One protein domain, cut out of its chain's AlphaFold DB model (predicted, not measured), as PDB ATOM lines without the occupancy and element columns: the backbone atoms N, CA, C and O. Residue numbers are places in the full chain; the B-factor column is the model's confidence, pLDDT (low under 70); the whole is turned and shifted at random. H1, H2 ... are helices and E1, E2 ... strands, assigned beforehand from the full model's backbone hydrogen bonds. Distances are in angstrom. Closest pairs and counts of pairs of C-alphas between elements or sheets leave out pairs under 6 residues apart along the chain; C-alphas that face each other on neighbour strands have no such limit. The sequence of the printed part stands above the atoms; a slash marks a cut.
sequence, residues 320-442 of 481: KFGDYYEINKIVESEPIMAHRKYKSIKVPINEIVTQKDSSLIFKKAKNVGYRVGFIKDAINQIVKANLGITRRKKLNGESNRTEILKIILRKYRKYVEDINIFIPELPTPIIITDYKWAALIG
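Overview. This is residues 320 to 442 of the 481 residues of an uncharacterized protein of Candidatus Bathyarchaeota archaeon (UniProt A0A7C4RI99). A strongly twisted sheet of five antiparallel strands, in the order E1 E7 E6 E5 E2, has one helix along each face: H1 on one, the longer H4 on the other. H5 packs on H4 away from the sheet, and the small hairpin of E3 and E4 leads into H4. The printed part has 123 residues, with five named helices and seven named strands in the order E1 H1 H2 E2 H3 E3 E4 H4 H5 E5 E6 E7; its class is mixed, helices and strands. It is compact, with a radius of gyration of the C-alphas of 14.2 A and spans of 41 by 32 by 24 A.

Arrangement. E1, residues 320 to 323, is an edge strand beside E7, residues 437 to 441, with N 322 and O 438 3.0 A apart, within hydrogen-bond range. E6, residues 430 to 433, pairs with E7 through N 432 and O 439, 2.9 A, and with E5, residues 418 to 424, through N 422 and O 431, 2.8 A. E5, E6 and E7 form a meander, each strand the antiparallel neighbour of the one before. The other edge strand, E2, residues 342 to 348, pairs with E5 through N 345 and O 421, 3.0 A. H1, residues 324 to 333, and H4, residues 372 to 386, lie on opposite faces of this sheet, three layers in all. H1 runs along the strands over E7 at a height of 9.3 A; the closest C-alphas are those of Tyr 324 and Trp 437, 4.7 A. H4 runs along the strands over E7 and E6 at a height of 7.8 A, with the C-alphas of Ala 378 and Ala 439 closest, 5.6 A. H2, residues 335 to 338, only just touches H1, only at the corner, with 3 pairs of C-alphas within 8 A; the closest are those of Glu 332 and Ala 338, 4.6 A. H5, residues 401 to 411, touches H4 at a steep tilt of 44 degrees, the same way; the C-alphas of Asp 377 and Arg 401 are closest, 6.2 A. H3, residues 349 to 353, touches H5, closest at the C-alphas of Val 353 and Thr 402, 6.0 A. E3, residues 360 to 365, and E4, residues 368 to 371, form a hairpin, with N 361 and O 370 2.9 A apart. Each O i to N i+4 pair is within hydrogen-bond range in H1, H3, H4 and H5; H2 is too short for one.

Along the chain. E1 begins at C-alpha 320 (22.964, 28.901, -32.216). H1 measures 14.4 A from first to last C-alpha, E2 18.8 A, H5 15.5 A and E5 19.2 A. H4 measures 21.2 A, from (34.156, 19.412, -32.915) to (13.785, 15.262, -28.601). E7 ends at C-alpha 441 (27.885, 26.621, -36.206).

Size, cuts and confidence. The two C-alphas farthest apart, those of His 339 and Gly 397, are 42.3 A apart. The printed part has no cut. The link from H4 to H5, residues 387 to 400, is long. The model's pLDDT is under 70 at residues 391 to 397, 399 and 414 to 415.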
ATOM      1  N   LYS A 320      24.396  28.671 -32.453       96.00
ATOM      2  CA  LYS A 320      22.964  28.901 -32.216       96.00
ATOM      3  C   LYS A 320      22.215  27.576 -32.302       96.00
ATOM      4  O   LYS A 320      22.511  26.769 -33.167       96.00
ATOM      5  N   PHE A 321      21.258  27.363 -31.404       95.75
ATOM      6  CA  PHE A 321      20.355  26.208 -31.399       95.75
ATOM      7  C   PHE A 321      18.915  26.716 -31.388       95.75
ATOM      8  O   PHE A 321      18.622  27.629 -30.611       95.75
ATOM      9  N   GLY A 322      18.055  26.105 -32.195       95.50
ATOM     10  CA  GLY A 322      16.640  26.441 -32.330       95.50
ATOM     11  C   GLY A 322      15.872  25.307 -33.001       95.50
ATOM     12  O   GLY A 322      16.426  24.230 -33.247       95.50
ATOM     13  N   ASP A 323      14.593  25.529 -33.281       96.50
ATOM     14  CA  ASP A 323      13.871  24.653 -34.202       96.50
ATOM     15  C   ASP A 323      14.421  24.803 -35.631       96.50
ATOM     16  O   ASP A 323      15.089  25.785 -35.973       96.50
ATOM     17  N   TYR A 324      14.199  23.782 -36.457       97.06
ATOM     18  CA  TYR A 324      14.752  23.741 -37.812       97.06
ATOM     19  C   TYR A 324      14.282  24.922 -38.678       97.06
ATOM     20  O   TYR A 324      15.076  25.489 -39.429       97.06
ATOM     21  N   TYR A 325      13.024  25.342 -38.524       97.06
ATOM     22  CA  TYR A 325      12.450  26.447 -39.286       97.06
ATOM     23  C   TYR A 325      13.084  27.796 -38.908       97.06
ATOM     24  O   TYR A 325      13.466  28.561 -39.792       97.06
ATOM     25  N   GLU A 326      13.279  28.067 -37.613       96.00
ATOM     26  CA  GLU A 326      13.974  29.267 -37.127       96.00
ATOM     27  C   GLU A 326      15.391  29.365 -37.708       96.00
ATOM     28  O   GLU A 326      15.807  30.433 -38.163       96.00
ATOM     29  N   ILE A 327      16.139  28.256 -37.712       97.50
ATOM     30  CA  ILE A 327      17.507  28.236 -38.241       97.50
ATOM     31  C   ILE A 327      17.523  28.483 -39.753       97.50
ATOM     32  O   ILE A 327      18.335  29.286 -40.211       97.50
ATOM     33  N   ASN A 328      16.616  27.872 -40.517       96.50
ATOM     34  CA  ASN A 328      16.541  28.110 -41.961       96.50
ATOM     35  C   ASN A 328      16.166  29.553 -42.294       96.50
ATOM     36  O   ASN A 328      16.812  30.158 -43.141       96.50
ATOM     37  N   LYS A 329      15.227  30.156 -41.558       97.00
ATOM     38  CA  LYS A 329      14.878  31.572 -41.737       97.00
ATOM     39  C   LYS A 329      16.088  32.497 -41.545       97.00
ATOM     40  O   LYS A 329      16.231  33.502 -42.239       97.00
ATOM     41  N   ILE A 330      16.977  32.169 -40.610       96.00
ATOM     42  CA  ILE A 330      18.232  32.909 -40.415       96.00
ATOM     43  C   ILE A 330      19.173  32.712 -41.603       96.00
ATOM     44  O   ILE A 330      19.741  33.678 -42.099       96.00
ATOM     45  N   VAL A 331      19.329  31.478 -42.079       96.50
ATOM     46  CA  VAL A 331      20.179  31.170 -43.240       96.50
ATOM     47  C   VAL A 331      19.689  31.898 -44.495       96.50
ATOM     48  O   VAL A 331      20.502  32.477 -45.210       96.50
ATOM     49  N   GLU A 332      18.378  31.928 -44.726       95.94
ATOM     50  CA  GLU A 332      17.738  32.587 -45.872       95.94
ATOM     51  C   GLU A 332      17.800  34.119 -45.804       95.94
ATOM     52  O   GLU A 332      17.884  34.779 -46.838       95.94
ATOM     53  N   SER A 333      17.766  34.701 -44.600       94.75
ATOM     54  CA  SER A 333      17.788  36.163 -44.423       94.75
ATOM     55  C   SER A 333      19.184  36.783 -44.488       94.75
ATOM     56  O   SER A 333      19.301  37.993 -44.669       94.75
ATOM     57  N   GLU A 334      20.241  35.983 -44.368       93.25
ATOM     58  CA  GLU A 334      21.627  36.450 -44.371       93.25
ATOM     59  C   GLU A 334      22.264  36.188 -45.748       93.25
ATOM     60  O   GLU A 334      22.578  35.035 -46.066       93.25
ATOM     61  N   PRO A 335      22.526  37.222 -46.579       91.50
ATOM     62  CA  PRO A 335      22.927  37.038 -47.979       91.50
ATOM     63  C   PRO A 335      24.159  36.149 -48.181       91.50
ATOM     64  O   PRO A 335      24.247  35.398 -49.149       91.50
ATOM     65  N   ILE A 336      25.124  36.201 -47.260       92.38
ATOM     66  CA  ILE A 336      26.348  35.394 -47.344       92.38
ATOM     67  C   ILE A 336      26.107  33.895 -47.099       92.38
ATOM     68  O   ILE A 336      26.938  33.077 -47.489       92.38
ATOM     69  N   MET A 337      24.997  33.532 -46.445       94.31
ATOM     70  CA  MET A 337      24.578  32.147 -46.211       94.31
ATOM     71  C   MET A 337      23.536  31.695 -47.240       94.31
ATOM     72  O   MET A 337      23.661  30.597 -47.773       94.31
ATOM     73  N   ALA A 338      22.571  32.554 -47.582       93.94
ATOM     74  CA  ALA A 338      21.500  32.250 -48.532       93.94
ATOM     75  C   ALA A 338      22.021  31.861 -49.930       93.94
ATOM     76  O   ALA A 338      21.480  30.968 -50.575       93.94
ATOM     77  N   HIS A 339      23.119  32.475 -50.384       91.44
ATOM     78  CA  HIS A 339      23.733  32.180 -51.685       91.44
ATOM     79  C   HIS A 339      24.716  30.997 -51.662       91.44
ATOM     80  O   HIS A 339      25.583  30.894 -52.537       91.44
ATOM     81  N   ARG A 340      24.683  30.139 -50.635       92.69
ATOM     82  CA  ARG A 340      25.578  28.978 -50.517       92.69
ATOM     83  C   ARG A 340      24.928  27.705 -51.034       92.69
ATOM     84  O   ARG A 340      23.749  27.441 -50.823       92.69
ATOM     85  N   LYS A 341      25.737  26.882 -51.692       93.12
ATOM     86  CA  LYS A 341      25.396  25.512 -52.068       93.12
ATOM     87  C   LYS A 341      25.789  24.572 -50.938       93.12
ATOM     88  O   LYS A 341      26.963  24.286 -50.720       93.12
ATOM     89  N   TYR A 342      24.782  24.050 -50.249       94.88
ATOM     90  CA  TYR A 342      24.979  23.099 -49.166       94.88
ATOM     91  C   TYR A 342      24.979  21.655 -49.674       94.88
ATOM     92  O   TYR A 342      24.026  21.198 -50.303       94.88
ATOM     93  N   LYS A 343      26.027  20.902 -49.336       95.50
ATOM     94  CA  LYS A 343      26.055  19.444 -49.463       95.50
ATOM     95  C   LYS A 343      25.491  18.822 -48.192       95.50
ATOM     96  O   LYS A 343      26.031  19.040 -47.108       95.50
ATOM     97  N   SER A 344      24.435  18.029 -48.331       95.69
ATOM     98  CA  SER A 344      23.901  17.230 -47.228       95.69
ATOM     99  C   SER A 344      24.699  15.940 -47.080       95.69
ATOM    100  O   SER A 344      24.934  15.229 -48.061       95.69
ATOM    101  N   ILE A 345      25.125  15.643 -45.857       95.62
ATOM    102  CA  ILE A 345      25.706  14.355 -45.491       95.62
ATOM    103  C   ILE A 345      25.040  13.821 -44.226       95.62
ATOM    104  O   ILE A 345      24.644  14.581 -43.339       95.62
ATOM    105  N   LYS A 346      24.968  12.498 -44.127       95.00
ATOM    106  CA  LYS A 346      24.511  11.789 -42.937       95.00
ATOM    107  C   LYS A 346      25.735  11.231 -42.219       95.00
ATOM    108  O   LYS A 346      26.517  10.512 -42.833       95.00
ATOM    109  N   VAL A 347      25.932  11.612 -40.956       92.75
ATOM    110  CA  VAL A 347      27.141  11.271 -40.190       92.75
ATOM    111  C   VAL A 347      26.773  10.436 -38.966       92.75
ATOM    112  O   VAL A 347      25.992  10.920 -38.138       92.75
ATOM    113  N   PRO A 348      27.360   9.238 -38.794       91.56
ATOM    114  CA  PRO A 348      27.200   8.456 -37.577       91.56
ATOM    115  C   PRO A 348      27.752   9.207 -36.365       91.56
ATOM    116  O   PRO A 348      28.904   9.653 -36.347       91.56
ATOM    117  N   ILE A 349      26.966   9.316 -35.295       89.12
ATOM    118  CA  ILE A 349      27.361  10.098 -34.110       89.12
ATOM    119  C   ILE A 349      28.642   9.542 -33.470       89.12
ATOM    120  O   ILE A 349      29.449  10.306 -32.929       89.12
ATOM    121  N   ASN A 350      28.879   8.231 -33.567       88.69
ATOM    122  CA  ASN A 350      30.085   7.594 -33.034       88.69
ATOM    123  C   ASN A 350      31.382   8.157 -33.650       88.69
ATOM    124  O   ASN A 350      32.373   8.313 -32.938       88.69
ATOM    125  N   GLU A 351      31.367   8.551 -34.928       90.25
ATOM    126  CA  GLU A 351      32.527   9.153 -35.606       90.25
ATOM    127  C   GLU A 351      32.878  10.546 -35.067       90.25
ATOM    128  O   GLU A 351      34.023  10.989 -35.152       90.25
ATOM    129  N   ILE A 352      31.903  11.251 -34.489       91.56
ATOM    130  CA  ILE A 352      32.092  12.582 -33.899       91.56
ATOM    131  C   ILE A 352      32.529  12.456 -32.433       91.56
ATOM    132  O   ILE A 352      33.357  13.235 -31.950       91.56
ATOM    133  N   VAL A 353      31.990  11.474 -31.704       89.44
ATOM    134  CA  VAL A 353      32.264  11.260 -30.271       89.44
ATOM    135  C   VAL A 353      33.735  10.960 -29.999       89.44
ATOM    136  O   VAL A 353      34.284  11.472 -29.019       89.44
ATOM    137  N   THR A 354      34.378  10.179 -30.866       89.56
ATOM    138  CA  THR A 354      35.788   9.774 -30.731       89.56
ATOM    139  C   THR A 354      36.771  10.929 -30.929       89.56
ATOM    140  O   THR A 354      37.919  10.855 -30.487       89.56
ATOM    141  N   GLN A 355      36.338  12.027 -31.547       92.12
ATOM    142  CA  GLN A 355      37.206  13.155 -31.856       92.12
ATOM    143  C   GLN A 355      37.423  14.075 -30.653       92.12
ATOM    144  O   GLN A 355      36.556  14.246 -29.798       92.12
ATOM    145  N   LYS A 356      38.589  14.726 -30.585       92.56
ATOM    146  CA  LYS A 356      38.890  15.716 -29.538       92.56
ATOM    147  C   LYS A 356      38.102  17.006 -29.777       92.56
ATOM    148  O   LYS A 356      37.998  17.471 -30.904       92.56
ATOM    149  N   ASP A 357      37.628  17.644 -28.709       91.44
ATOM    150  CA  ASP A 357      36.823  18.877 -28.796       91.44
ATOM    151  C   ASP A 357      37.554  20.052 -29.464       91.44
ATOM    152  O   ASP A 357      36.918  20.941 -30.030       91.44
ATOM    153  N   SER A 358      38.886  20.075 -29.372       90.88
ATOM    154  CA  SER A 358      39.742  21.086 -29.996       90.88
ATOM    155  C   SER A 358      40.008  20.838 -31.481       90.88
ATOM    156  O   SER A 358      40.537  21.729 -32.141       90.88
ATOM    157  N   SER A 359      39.667  19.658 -32.003       93.75
ATOM    158  CA  SER A 359      39.836  19.335 -33.415       93.75
ATOM    159  C   SER A 359      38.857  20.125 -34.281       93.75
ATOM    160  O   SER A 359      37.743  20.447 -33.863       93.75
ATOM    161  N   LEU A 360      39.278  20.397 -35.515       94.25
ATOM    162  CA  LEU A 360      38.404  20.872 -36.584       94.25
ATOM    163  C   LEU A 360      37.973  19.679 -37.452       94.25
ATOM    164  O   LEU A 360      38.747  18.734 -37.594       94.25
ATOM    165  N   ILE A 361      36.788  19.729 -38.053       94.06
ATOM    166  CA  ILE A 361      36.346  18.822 -39.129       94.06
ATOM    167  C   ILE A 361      35.799  19.616 -40.311       94.06
ATOM    168  O   ILE A 361      35.707  20.841 -40.226       94.06
ATOM    169  N   PHE A 362      35.506  18.915 -41.414       91.44
ATOM    170  CA  PHE A 362      35.167  19.509 -42.716       91.44
ATOM    171  C   PHE A 362      36.183  20.599 -43.070       91.44
ATOM    172  O   PHE A 362      35.868  21.779 -43.227       91.44
ATOM    173  N   LYS A 363      37.456  20.190 -43.015       84.94
ATOM    174  CA  LYS A 363      38.594  21.096 -43.081       84.94
ATOM    175  C   LYS A 363      38.907  21.450 -44.517       84.94
ATOM    176  O   LYS A 363      38.858  20.602 -45.399       84.94
ATOM    177  N   LYS A 364      39.399  22.668 -44.675       77.81
ATOM    178  CA  LYS A 364      40.076  23.115 -45.892       77.81
ATOM    179  C   LYS A 364      41.584  23.240 -45.719       77.81
ATOM    180  O   LYS A 364      42.352  23.080 -46.656       77.81
ATOM    181  N   ALA A 365      42.006  23.550 -44.497       80.56
ATOM    182  CA  ALA A 365      43.400  23.685 -44.108       80.56
ATOM    183  C   ALA A 365      43.558  23.298 -42.633       80.56
ATOM    184  O   ALA A 365      42.575  23.083 -41.918       80.56
ATOM    185  N   LYS A 366      44.802  23.250 -42.146       83.81
ATOM    186  CA  LYS A 366      45.132  22.856 -40.764       83.81
ATOM    187  C   LYS A 366      44.321  23.613 -39.699       83.81
ATOM    188  O   LYS A 366      43.957  23.023 -38.685       83.81
ATOM    189  N   ASN A 367      44.045  24.894 -39.930       86.81
ATOM    190  CA  ASN A 367      43.355  25.818 -39.026       86.81
ATOM    191  C   ASN A 367      42.042  26.378 -39.607       86.81
ATOM    192  O   ASN A 367      41.551  27.381 -39.095       86.81
ATOM    193  N   VAL A 368      41.499  25.763 -40.665       91.56
ATOM    194  CA  VAL A 368      40.240  26.189 -41.294       91.56
ATOM    195  C   VAL A 368      39.249  25.034 -41.307       91.56
ATOM    196  O   VAL A 368      39.516  24.012 -41.943       91.56
ATOM    197  N   GLY A 369      38.121  25.193 -40.617       94.44
ATOM    198  CA  GLY A 369      37.077  24.171 -40.484       94.44
ATOM    199  C   GLY A 369      36.171  24.427 -39.281       94.44
ATOM    200  O   GLY A 369      36.156  25.527 -38.736       94.44
ATOM    201  N   TYR A 370      35.443  23.408 -38.828       96.19
ATOM    202  CA  TYR A 370      34.428  23.545 -37.775       96.19
ATOM    203  C   TYR A 370      34.840  22.799 -36.515       96.19
ATOM    204  O   TYR A 370      35.217  21.627 -36.571       96.19
ATOM    205  N   ARG A 371      34.777  23.469 -35.361       95.38
ATOM    206  CA  ARG A 371      35.236  22.901 -34.090       95.38
ATOM    207  C   ARG A 371      34.302  21.801 -33.597       95.38
ATOM    208  O   ARG A 371      33.133  22.047 -33.295       95.38
ATOM    209  N   VAL A 372      34.865  20.612 -33.391       95.31
ATOM    210  CA  VAL A 372      34.156  19.412 -32.915       95.31
ATOM    211  C   VAL A 372      33.413  19.662 -31.604       95.31
ATOM    212  O   VAL A 372      32.298  19.181 -31.433       95.31
ATOM    213  N   GLY A 373      33.983  20.439 -30.677       94.00
ATOM    214  CA  GLY A 373      33.317  20.765 -29.415       94.00
ATOM    215  C   GLY A 373      31.925  21.389 -29.596       94.00
ATOM    216  O   GLY A 373      30.994  20.982 -28.904       94.00
ATOM    217  N   PHE A 374      31.756  22.310 -30.554       95.06
ATOM    218  CA  PHE A 374      30.451  22.926 -30.839       95.06
ATOM    219  C   PHE A 374      29.503  21.969 -31.563       95.06
ATOM    220  O   PHE A 374      28.303  21.983 -31.304       95.06
ATOM    221  N   ILE A 375      30.041  21.090 -32.408       95.88
ATOM    222  CA  ILE A 375      29.283  20.044 -33.108       95.88
ATOM    223  C   ILE A 375      28.709  19.039 -32.106       95.88
ATOM    224  O   ILE A 375      27.520  18.729 -32.134       95.88
ATOM    225  N   LYS A 376      29.519  18.593 -31.143       94.19
ATOM    226  CA  LYS A 376      29.056  17.754 -30.033       94.19
ATOM    227  C   LYS A 376      28.010  18.463 -29.176       94.19
ATOM    228  O   LYS A 376      27.033  17.839 -28.772       94.19
ATOM    229  N   ASP A 377      28.201  19.754 -28.894       92.50
ATOM    230  CA  ASP A 377      27.210  20.551 -28.168       92.50
ATOM    231  C   ASP A 377      25.888  20.651 -28.955       92.50
ATOM    232  O   ASP A 377      24.826  20.540 -28.347       92.50
ATOM    233  N   ALA A 378      25.916  20.777 -30.287       94.56
ATOM    234  CA  ALA A 378      24.723  20.754 -31.143       94.56
ATOM    235  C   ALA A 378      23.971  19.427 -31.045       94.56
ATOM    236  O   ALA A 378      22.796  19.425 -30.684       94.56
ATOM    237  N   ILE A 379      24.663  18.309 -31.273       92.69
ATOM    238  CA  ILE A 379      24.064  16.969 -31.211       92.69
ATOM    239  C   ILE A 379      23.461  16.726 -29.823       92.69
ATOM    240  O   ILE A 379      22.311  16.312 -29.707       92.69
ATOM    241  N   ASN A 380      24.188  17.069 -28.755       90.88
ATOM    242  CA  ASN A 380      23.673  16.963 -27.392       90.88
ATOM    243  C   ASN A 380      22.365  17.733 -27.185       90.88
ATOM    244  O   ASN A 380      21.479  17.233 -26.492       90.88
ATOM    245  N   GLN A 381      22.243  18.949 -27.723       91.12
ATOM    246  CA  GLN A 381      21.025  19.745 -27.560       91.12
ATOM    247  C   GLN A 381      19.863  19.216 -28.398       91.12
ATOM    248  O   GLN A 381      18.761  19.134 -27.866       91.12
ATOM    249  N   ILE A 382      20.111  18.798 -29.642       91.69
ATOM    250  CA  ILE A 382      19.097  18.182 -30.513       91.69
ATOM    251  C   ILE A 382      18.504  16.946 -29.828       91.69
ATOM    252  O   ILE A 382      17.294  16.854 -29.625       91.69
ATOM    253  N   VAL A 383      19.362  16.041 -29.347       88.12
ATOM    254  CA  VAL A 383      18.904  14.823 -28.668       88.12
ATOM    255  C   VAL A 383      18.163  15.141 -27.374       88.12
ATOM    256  O   VAL A 383      17.100  14.582 -27.118       88.12
ATOM    257  N   LYS A 384      18.685  16.056 -26.549       87.50
ATOM    258  CA  LYS A 384      17.990  16.468 -25.321       87.50
ATOM    259  C   LYS A 384      16.611  17.050 -25.621       87.50
ATOM    260  O   LYS A 384      15.667  16.703 -24.918       87.50
ATOM    261  N   ALA A 385      16.490  17.883 -26.650       89.75
ATOM    262  CA  ALA A 385      15.221  18.481 -27.041       89.75
ATOM    263  C   ALA A 385      14.207  17.421 -27.499       89.75
ATOM    264  O   ALA A 385      13.052  17.474 -27.081       89.75
ATOM    265  N   ASN A 386      14.640  16.401 -28.247       87.88
ATOM    266  CA  ASN A 386      13.785  15.262 -28.601       87.88
ATOM    267  C   ASN A 386      13.313  14.450 -27.400       87.88
ATOM    268  O   ASN A 386      12.180  13.982 -27.383       87.88
ATOM    269  N   LEU A 387      14.156  14.323 -26.377       84.88
ATOM    270  CA  LEU A 387      13.812  13.644 -25.128       84.88
ATOM    271  C   LEU A 387      12.995  14.526 -24.161       84.88
ATOM    272  O   LEU A 387      12.750  14.114 -23.029       84.88
ATOM    273  N   GLY A 388      12.628  15.757 -24.542       85.31
ATOM    274  CA  GLY A 388      11.950  16.707 -23.650       85.31
ATOM    275  C   GLY A 388      12.823  17.184 -22.478       85.31
ATOM    276  O   GLY A 388      12.328  17.711 -21.480       85.31
ATOM    277  N   ILE A 389      14.141  17.002 -22.567       82.12
ATOM    278  CA  ILE A 389      15.097  17.396 -21.536       82.12
ATOM    279  C   ILE A 389      15.495  18.850 -21.769       82.12
ATOM    280  O   ILE A 389      16.054  19.215 -22.802       82.12
ATOM    281  N   THR A 390      15.270  19.698 -20.766       75.50
ATOM    282  CA  THR A 390      15.637  21.113 -20.869       75.50
ATOM    283  C   THR A 390      17.150  21.300 -21.027       75.50
ATOM    284  O   THR A 390      17.960  20.619 -20.393       75.50
ATOM    285  N   ARG A 391      17.549  22.305 -21.820       68.69
ATOM    286  CA  ARG A 391      18.949  22.624 -22.172       68.69
ATOM    287  C   ARG A 391      19.925  22.666 -20.988       68.69
ATOM    288  O   ARG A 391      21.090  22.298 -21.133       68.69
ATOM    289  N   ARG A 392      19.465  23.134 -19.820       63.62
ATOM    290  CA  ARG A 392      20.283  23.295 -18.600       63.62
ATOM    291  C   ARG A 392      20.338  22.046 -17.719       63.62
ATOM    292  O   ARG A 392      21.151  22.006 -16.798       63.62
ATOM    293  N   LYS A 393      19.493  21.042 -17.964       64.56
ATOM    294  CA  LYS A 393      19.464  19.821 -17.159       64.56
ATOM    295  C   LYS A 393      20.637  18.919 -17.554       64.56
ATOM    296  O   LYS A 393      20.923  18.694 -18.739       64.56
ATOM    297  N   LYS A 394      21.347  18.425 -16.540       68.44
ATOM    298  CA  LYS A 394      22.372  17.392 -16.708       68.44
ATOM    299  C   LYS A 394      21.702  16.087 -17.129       68.44
ATOM    300  O   LYS A 394      20.621  15.772 -16.634       68.44
ATOM    301  N   LEU A 395      22.341  15.334 -18.020       69.00
ATOM    302  CA  LEU A 395      21.885  13.989 -18.368       69.00
ATOM    303  C   LEU A 395      22.590  13.016 -17.420       69.00
ATOM    304  O   LEU A 395      23.812  12.941 -17.447       69.00
ATOM    305  N   ASN A 396      21.849  12.336 -16.541       64.06
ATOM    306  CA  ASN A 396      22.401  11.445 -15.504       64.06
ATOM    307  C   ASN A 396      23.522  12.084 -14.655       64.06
ATOM    308  O   ASN A 396      24.525  11.446 -14.364       64.06
ATOM    309  N   GLY A 397      23.393  13.368 -14.299       65.75
ATOM    310  CA  GLY A 397      24.411  14.073 -13.503       65.75
ATOM    311  C   GLY A 397      25.674  14.489 -14.272       65.75
ATOM    312  O   GLY A 397      26.507  15.203 -13.707       65.75
ATOM    313  N   GLU A 398      25.778  14.152 -15.561       75.19
ATOM    314  CA  GLU A 398      26.918  14.480 -16.416       75.19
ATOM    315  C   GLU A 398      26.783  15.866 -17.072       75.19
ATOM    316  O   GLU A 398      25.696  16.326 -17.448       75.19
ATOM    317  N   SER A 399      27.921  16.545 -17.201       67.94
ATOM    318  CA  SER A 399      28.079  17.867 -17.816       67.94
ATOM    319  C   SER A 399      29.128  17.902 -18.929       67.94
ATOM    320  O   SER A 399      29.133  18.841 -19.725       67.94
ATOM    321  N   ASN A 400      29.994  16.890 -19.022       83.19
ATOM    322  CA  ASN A 400      30.932  16.727 -20.118       83.19
ATOM    323  C   ASN A 400      30.185  16.317 -21.392       83.19
ATOM    324  O   ASN A 400      29.530  15.277 -21.445       83.19
ATOM    325  N   ARG A 401      30.320  17.123 -22.444       85.50
ATOM    326  CA  ARG A 401      29.636  16.909 -23.724       85.50
ATOM    327  C   ARG A 401      29.903  15.543 -24.358       85.50
ATOM    328  O   ARG A 401      28.999  14.985 -24.967       85.50
ATOM    329  N   THR A 402      31.112  15.002 -24.215       85.75
ATOM    330  CA  THR A 402      31.484  13.706 -24.798       85.75
ATOM    331  C   THR A 402      30.843  12.565 -24.019       85.75
ATOM    332  O   THR A 402      30.295  11.645 -24.617       85.75
ATOM    333  N   GLU A 403      30.846  12.648 -22.689       86.06
ATOM    334  CA  GLU A 403      30.209  11.637 -21.842       86.06
ATOM    335  C   GLU A 403      28.681  11.642 -21.993       86.06
ATOM    336  O   GLU A 403      28.072  10.576 -22.069       86.06
ATOM    337  N   ILE A 404      28.058  12.816 -22.166       84.69
ATOM    338  CA  ILE A 404      26.625  12.910 -22.502       84.69
ATOM    339  C   ILE A 404      26.327  12.159 -23.808       84.69
ATOM    340  O   ILE A 404      25.393  11.358 -23.839       84.69
ATOM    341  N   LEU A 405      27.132  12.349 -24.861       84.62
ATOM    342  CA  LEU A 405      26.938  11.630 -26.125       84.62
ATOM    343  C   LEU A 405      27.149  10.119 -25.980       84.62
ATOM    344  O   LEU A 405      26.384   9.345 -26.546       84.62
ATOM    345  N   LYS A 406      28.128   9.671 -25.184       87.12
ATOM    346  CA  LYS A 406      28.308   8.237 -24.890       87.12
ATOM    347  C   LYS A 406      27.093   7.647 -24.173       87.12
ATOM    348  O   LYS A 406      26.683   6.532 -24.487       87.12
ATOM    349  N   ILE A 407      26.498   8.379 -23.229       85.69
ATOM    350  CA  ILE A 407      25.249   7.970 -22.570       85.69
ATOM    351  C   ILE A 407      24.121   7.868 -23.599       85.69
ATOM    352  O   ILE A 407      23.380   6.885 -23.582       85.69
ATOM    353  N   ILE A 408      24.014   8.851 -24.498       82.44
ATOM    354  CA  ILE A 408      23.016   8.864 -25.570       82.44
ATOM    355  C   ILE A 408      23.160   7.634 -26.467       82.44
ATOM    356  O   ILE A 408      22.199   6.886 -26.621       82.44
ATOM    357  N   LEU A 409      24.364   7.370 -26.972       83.88
ATOM    358  CA  LEU A 409      24.655   6.227 -27.839       83.88
ATOM    359  C   LEU A 409      24.413   4.874 -27.162       83.88
ATOM    360  O   LEU A 409      24.103   3.901 -27.840       83.88
ATOM    361  N   ARG A 410      24.550   4.786 -25.834       85.81
ATOM    362  CA  ARG A 410      24.285   3.549 -25.082       85.81
ATOM    363  C   ARG A 410      22.799   3.341 -24.799       85.81
ATOM    364  O   ARG A 410      22.311   2.228 -24.943       85.81
ATOM    365  N   LYS A 411      22.087   4.384 -24.358       82.62
ATOM    366  CA  LYS A 411      20.705   4.269 -23.851       82.62
ATOM    367  C   LYS A 411      19.627   4.575 -24.888       82.62
ATOM    368  O   LYS A 411      18.529   4.044 -24.788       82.62
ATOM    369  N   TYR A 412      19.926   5.424 -25.865       77.62
ATOM    370  CA  TYR A 412      18.954   5.965 -26.818       77.62
ATOM    371  C   TYR A 412      19.354   5.701 -28.272       77.62
ATOM    372  O   TYR A 412      18.884   6.390 -29.171       77.62
ATOM    373  N   ARG A 413      20.200   4.687 -28.513       73.69
ATOM    374  CA  ARG A 413      20.744   4.347 -29.838       73.69
ATOM    375  C   ARG A 413      19.677   4.259 -30.927       73.69
ATOM    376  O   ARG A 413      19.836   4.871 -31.971       73.69
ATOM    377  N   LYS A 414      18.555   3.590 -30.633       67.56
ATOM    378  CA  LYS A 414      17.418   3.415 -31.557       67.56
ATOM    379  C   LYS A 414      16.808   4.730 -32.064       67.56
ATOM    380  O   LYS A 414      16.088   4.709 -33.050       67.56
ATOM    381  N   TYR A 415      17.067   5.848 -31.387       62.62
ATOM    382  CA  TYR A 415      16.515   7.157 -31.722       62.62
ATOM    383  C   TYR A 415      17.538   8.094 -32.374       62.62
ATOM    384  O   TYR A 415      17.140   9.119 -32.917       62.62
ATOM    385  N   VAL A 416      18.844   7.797 -32.286       70.31
ATOM    386  CA  VAL A 416      19.898   8.730 -32.712       70.31
ATOM    387  C   VAL A 416      21.186   7.988 -33.099       70.31
ATOM    388  O   VAL A 416      22.177   7.999 -32.365       70.31
ATOM    389  N   GLU A 417      21.179   7.305 -34.241       81.25
ATOM    390  CA  GLU A 417      22.404   6.693 -34.789       81.25
ATOM    391  C   GLU A 417      23.222   7.705 -35.595       81.25
ATOM    392  O   GLU A 417      24.438   7.823 -35.409       81.25
ATOM    393  N   ASP A 418      22.523   8.523 -36.380       89.69
ATOM    394  CA  ASP A 418      23.118   9.469 -37.312       89.69
ATOM    395  C   ASP A 418      22.525  10.871 -37.150       89.69
ATOM    396  O   ASP A 418      21.427  11.048 -36.618       89.69
ATOM    397  N   ILE A 419      23.233  11.868 -37.672       92.62
ATOM    398  CA  ILE A 419      22.759  13.249 -37.762       92.62
ATOM    399  C   ILE A 419      22.997  13.802 -39.169       92.62
ATOM    400  O   ILE A 419      24.001  13.471 -39.805       92.62
ATOM    401  N   ASN A 420      22.086  14.644 -39.661       96.44
ATOM    402  CA  ASN A 420      22.281  15.327 -40.937       96.44
ATOM    403  C   ASN A 420      23.123  16.580 -40.716       96.44
ATOM    404  O   ASN A 420      22.887  17.348 -39.777       96.44
ATOM    405  N   ILE A 421      24.104  16.786 -41.589       97.50
ATOM    406  CA  ILE A 421      24.951  17.973 -41.600       97.50
ATOM    407  C   ILE A 421      24.932  18.562 -43.006       97.50
ATOM    408  O   ILE A 421      25.334  17.909 -43.969       97.50
ATOM    409  N   PHE A 422      24.494  19.812 -43.110       97.62
ATOM    410  CA  PHE A 422      24.572  20.611 -44.325       97.62
ATOM    411  C   PHE A 422      25.873  21.406 -44.311       97.62
ATOM    412  O   PHE A 422      26.079  22.273 -43.456       97.62
ATOM    413  N   ILE A 423      26.755  21.093 -45.259       96.56
ATOM    414  CA  ILE A 423      28.088  21.680 -45.371       96.56
ATOM    415  C   ILE A 423      28.119  22.649 -46.550       96.56
ATOM    416  O   ILE A 423      27.884  22.207 -47.676       96.56
ATOM    417  N   PRO A 424      28.424  23.936 -46.329       95.00
ATOM    418  CA  PRO A 424      28.556  24.889 -47.418       95.00
ATOM    419  C   PRO A 424      29.844  24.640 -48.216       95.00
ATOM    420  O   PRO A 424      30.874  24.218 -47.686       95.00
ATOM    421  N   GLU A 425      29.794  24.952 -49.502       91.50
ATOM    422  CA  GLU A 425      30.909  24.945 -50.446       91.50
ATOM    423  C   GLU A 425      31.987  25.998 -50.140       91.50
ATOM    424  O   GLU A 425      33.112  25.895 -50.628       91.50
ATOM    425  N   LEU A 426      31.676  27.014 -49.334       90.75
ATOM    426  CA  LEU A 426      32.637  27.983 -48.800       90.75
ATOM    427  C   LEU A 426      32.553  28.030 -47.271       90.75
ATOM    428  O   LEU A 426      31.503  27.710 -46.733       90.75
ATOM    429  N   PRO A 427      33.626  28.413 -46.545       91.56
ATOM    430  CA  PRO A 427      33.612  28.468 -45.080       91.56
ATOM    431  C   PRO A 427      32.647  29.525 -44.511       91.56
ATOM    432  O   PRO A 427      33.067  30.594 -44.066       91.56
ATOM    433  N   THR A 428      31.361  29.188 -44.478       95.25
ATOM    434  CA  THR A 428      30.248  29.862 -43.795       95.25
ATOM    435  C   THR A 428      29.625  28.891 -42.783       95.25
ATOM    436  O   THR A 428      30.096  27.767 -42.658       95.25
ATOM    437  N   PRO A 429      28.630  29.274 -41.970       97.56
ATOM    438  CA  PRO A 429      28.089  28.357 -40.972       97.56
ATOM    439  C   PRO A 429      27.495  27.053 -41.542       97.56
ATOM    440  O   PRO A 429      26.780  27.071 -42.544       97.56
ATOM    441  N   ILE A 430      27.766  25.931 -40.860       97.94
ATOM    442  CA  ILE A 430      27.129  24.624 -41.114       97.94
ATOM    443  C   ILE A 430      25.812  24.509 -40.349       97.94
ATOM    444  O   ILE A 430      25.672  25.089 -39.267       97.94
ATOM    445  N   ILE A 431      24.898  23.689 -40.869       98.31
ATOM    446  CA  ILE A 431      23.631  23.353 -40.208       98.31
ATOM    447  C   ILE A 431      23.681  21.889 -39.777       98.31
ATOM    448  O   ILE A 431      23.925  21.008 -40.597       98.31
ATOM    449  N   ILE A 432      23.444  21.623 -38.495       97.75
ATOM    450  CA  ILE A 432      23.321  20.268 -37.943       97.75
ATOM    451  C   ILE A 432      21.879  20.059 -37.524       97.75
ATOM    452  O   ILE A 432      21.364  20.872 -36.757       97.75
ATOM    453  N   THR A 433      21.229  18.995 -37.993       96.75
ATOM    454  CA  THR A 433      19.790  18.827 -37.779       96.75
ATOM    455  C   THR A 433      19.303  17.382 -37.890       96.75
ATOM    456  O   THR A 433      19.901  16.529 -38.549       96.75
ATOM    457  N   ASP A 434      18.169  17.128 -37.248       94.06
ATOM    458  CA  ASP A 434      17.301  15.963 -37.433       94.06
ATOM    459  C   ASP A 434      15.975  16.337 -38.138       94.06
ATOM    460  O   ASP A 434      15.008  15.584 -38.073       94.06
ATOM    461  N   TYR A 435      15.933  17.514 -38.774       94.44
ATOM    462  CA  TYR A 435      14.775  18.170 -39.399       94.44
ATOM    463  C   TYR A 435      13.684  18.677 -38.448       94.44
ATOM    464  O   TYR A 435      12.758  19.353 -38.893       94.44
ATOM    465  N   LYS A 436      13.800  18.429 -37.140       94.69
ATOM    466  CA  LYS A 436      12.928  19.018 -36.114       94.69
ATOM    467  C   LYS A 436      13.638  20.150 -35.379       94.69
ATOM    468  O   LYS A 436      13.118  21.258 -35.261       94.69
ATOM    469  N   TRP A 437      14.846  19.874 -34.913       96.06
ATOM    470  CA  TRP A 437      15.738  20.811 -34.251       96.06
ATOM    471  C   TRP A 437      16.985  21.022 -35.087       96.06
ATOM    472  O   TRP A 437      17.432  20.137 -35.820       96.06
ATOM    473  N   ALA A 438      17.592  22.191 -34.946       97.56
ATOM    474  CA  ALA A 438      18.814  22.498 -35.656       97.56
ATOM    475  C   ALA A 438      19.777  23.339 -34.835       97.56
ATOM    476  O   ALA A 438      19.417  24.031 -33.877       97.56
ATOM    477  N   ALA A 439      21.038  23.277 -35.243       97.88
ATOM    478  CA  ALA A 439      22.065  24.169 -34.764       97.88
ATOM    479  C   ALA A 439      22.880  24.740 -35.921       97.88
ATOM    480  O   ALA A 439      23.249  24.016 -36.845       97.88
ATOM    481  N   LEU A 440      23.199  26.024 -35.808       97.94
ATOM    482  CA  LEU A 440      24.072  26.757 -36.709       97.94
ATOM    483  C   LEU A 440      25.440  26.935 -36.040       97.94
ATOM    484  O   LEU A 440      25.517  27.391 -34.891       97.94
ATOM    485  N   ILE A 441      26.514  26.564 -36.736       98.00
ATOM    486  CA  ILE A 441      27.885  26.621 -36.206       98.00
ATOM    487  C   ILE A 441      28.793  27.297 -37.225       98.00
ATOM    488  O   ILE A 441      28.986  26.779 -38.324       98.00
ATOM    489  N   GLY A 442      29.388  28.428 -36.852       96.88
ATOM    490  CA  GLY A 442      30.344  29.131 -37.698       96.88
ATOM    491  C   GLY A 442      31.705  28.432 -37.779       96.88
ATOM    492  O   GLY A 442      32.128  27.756 -36.834       96.88
TER     493      GLY A 442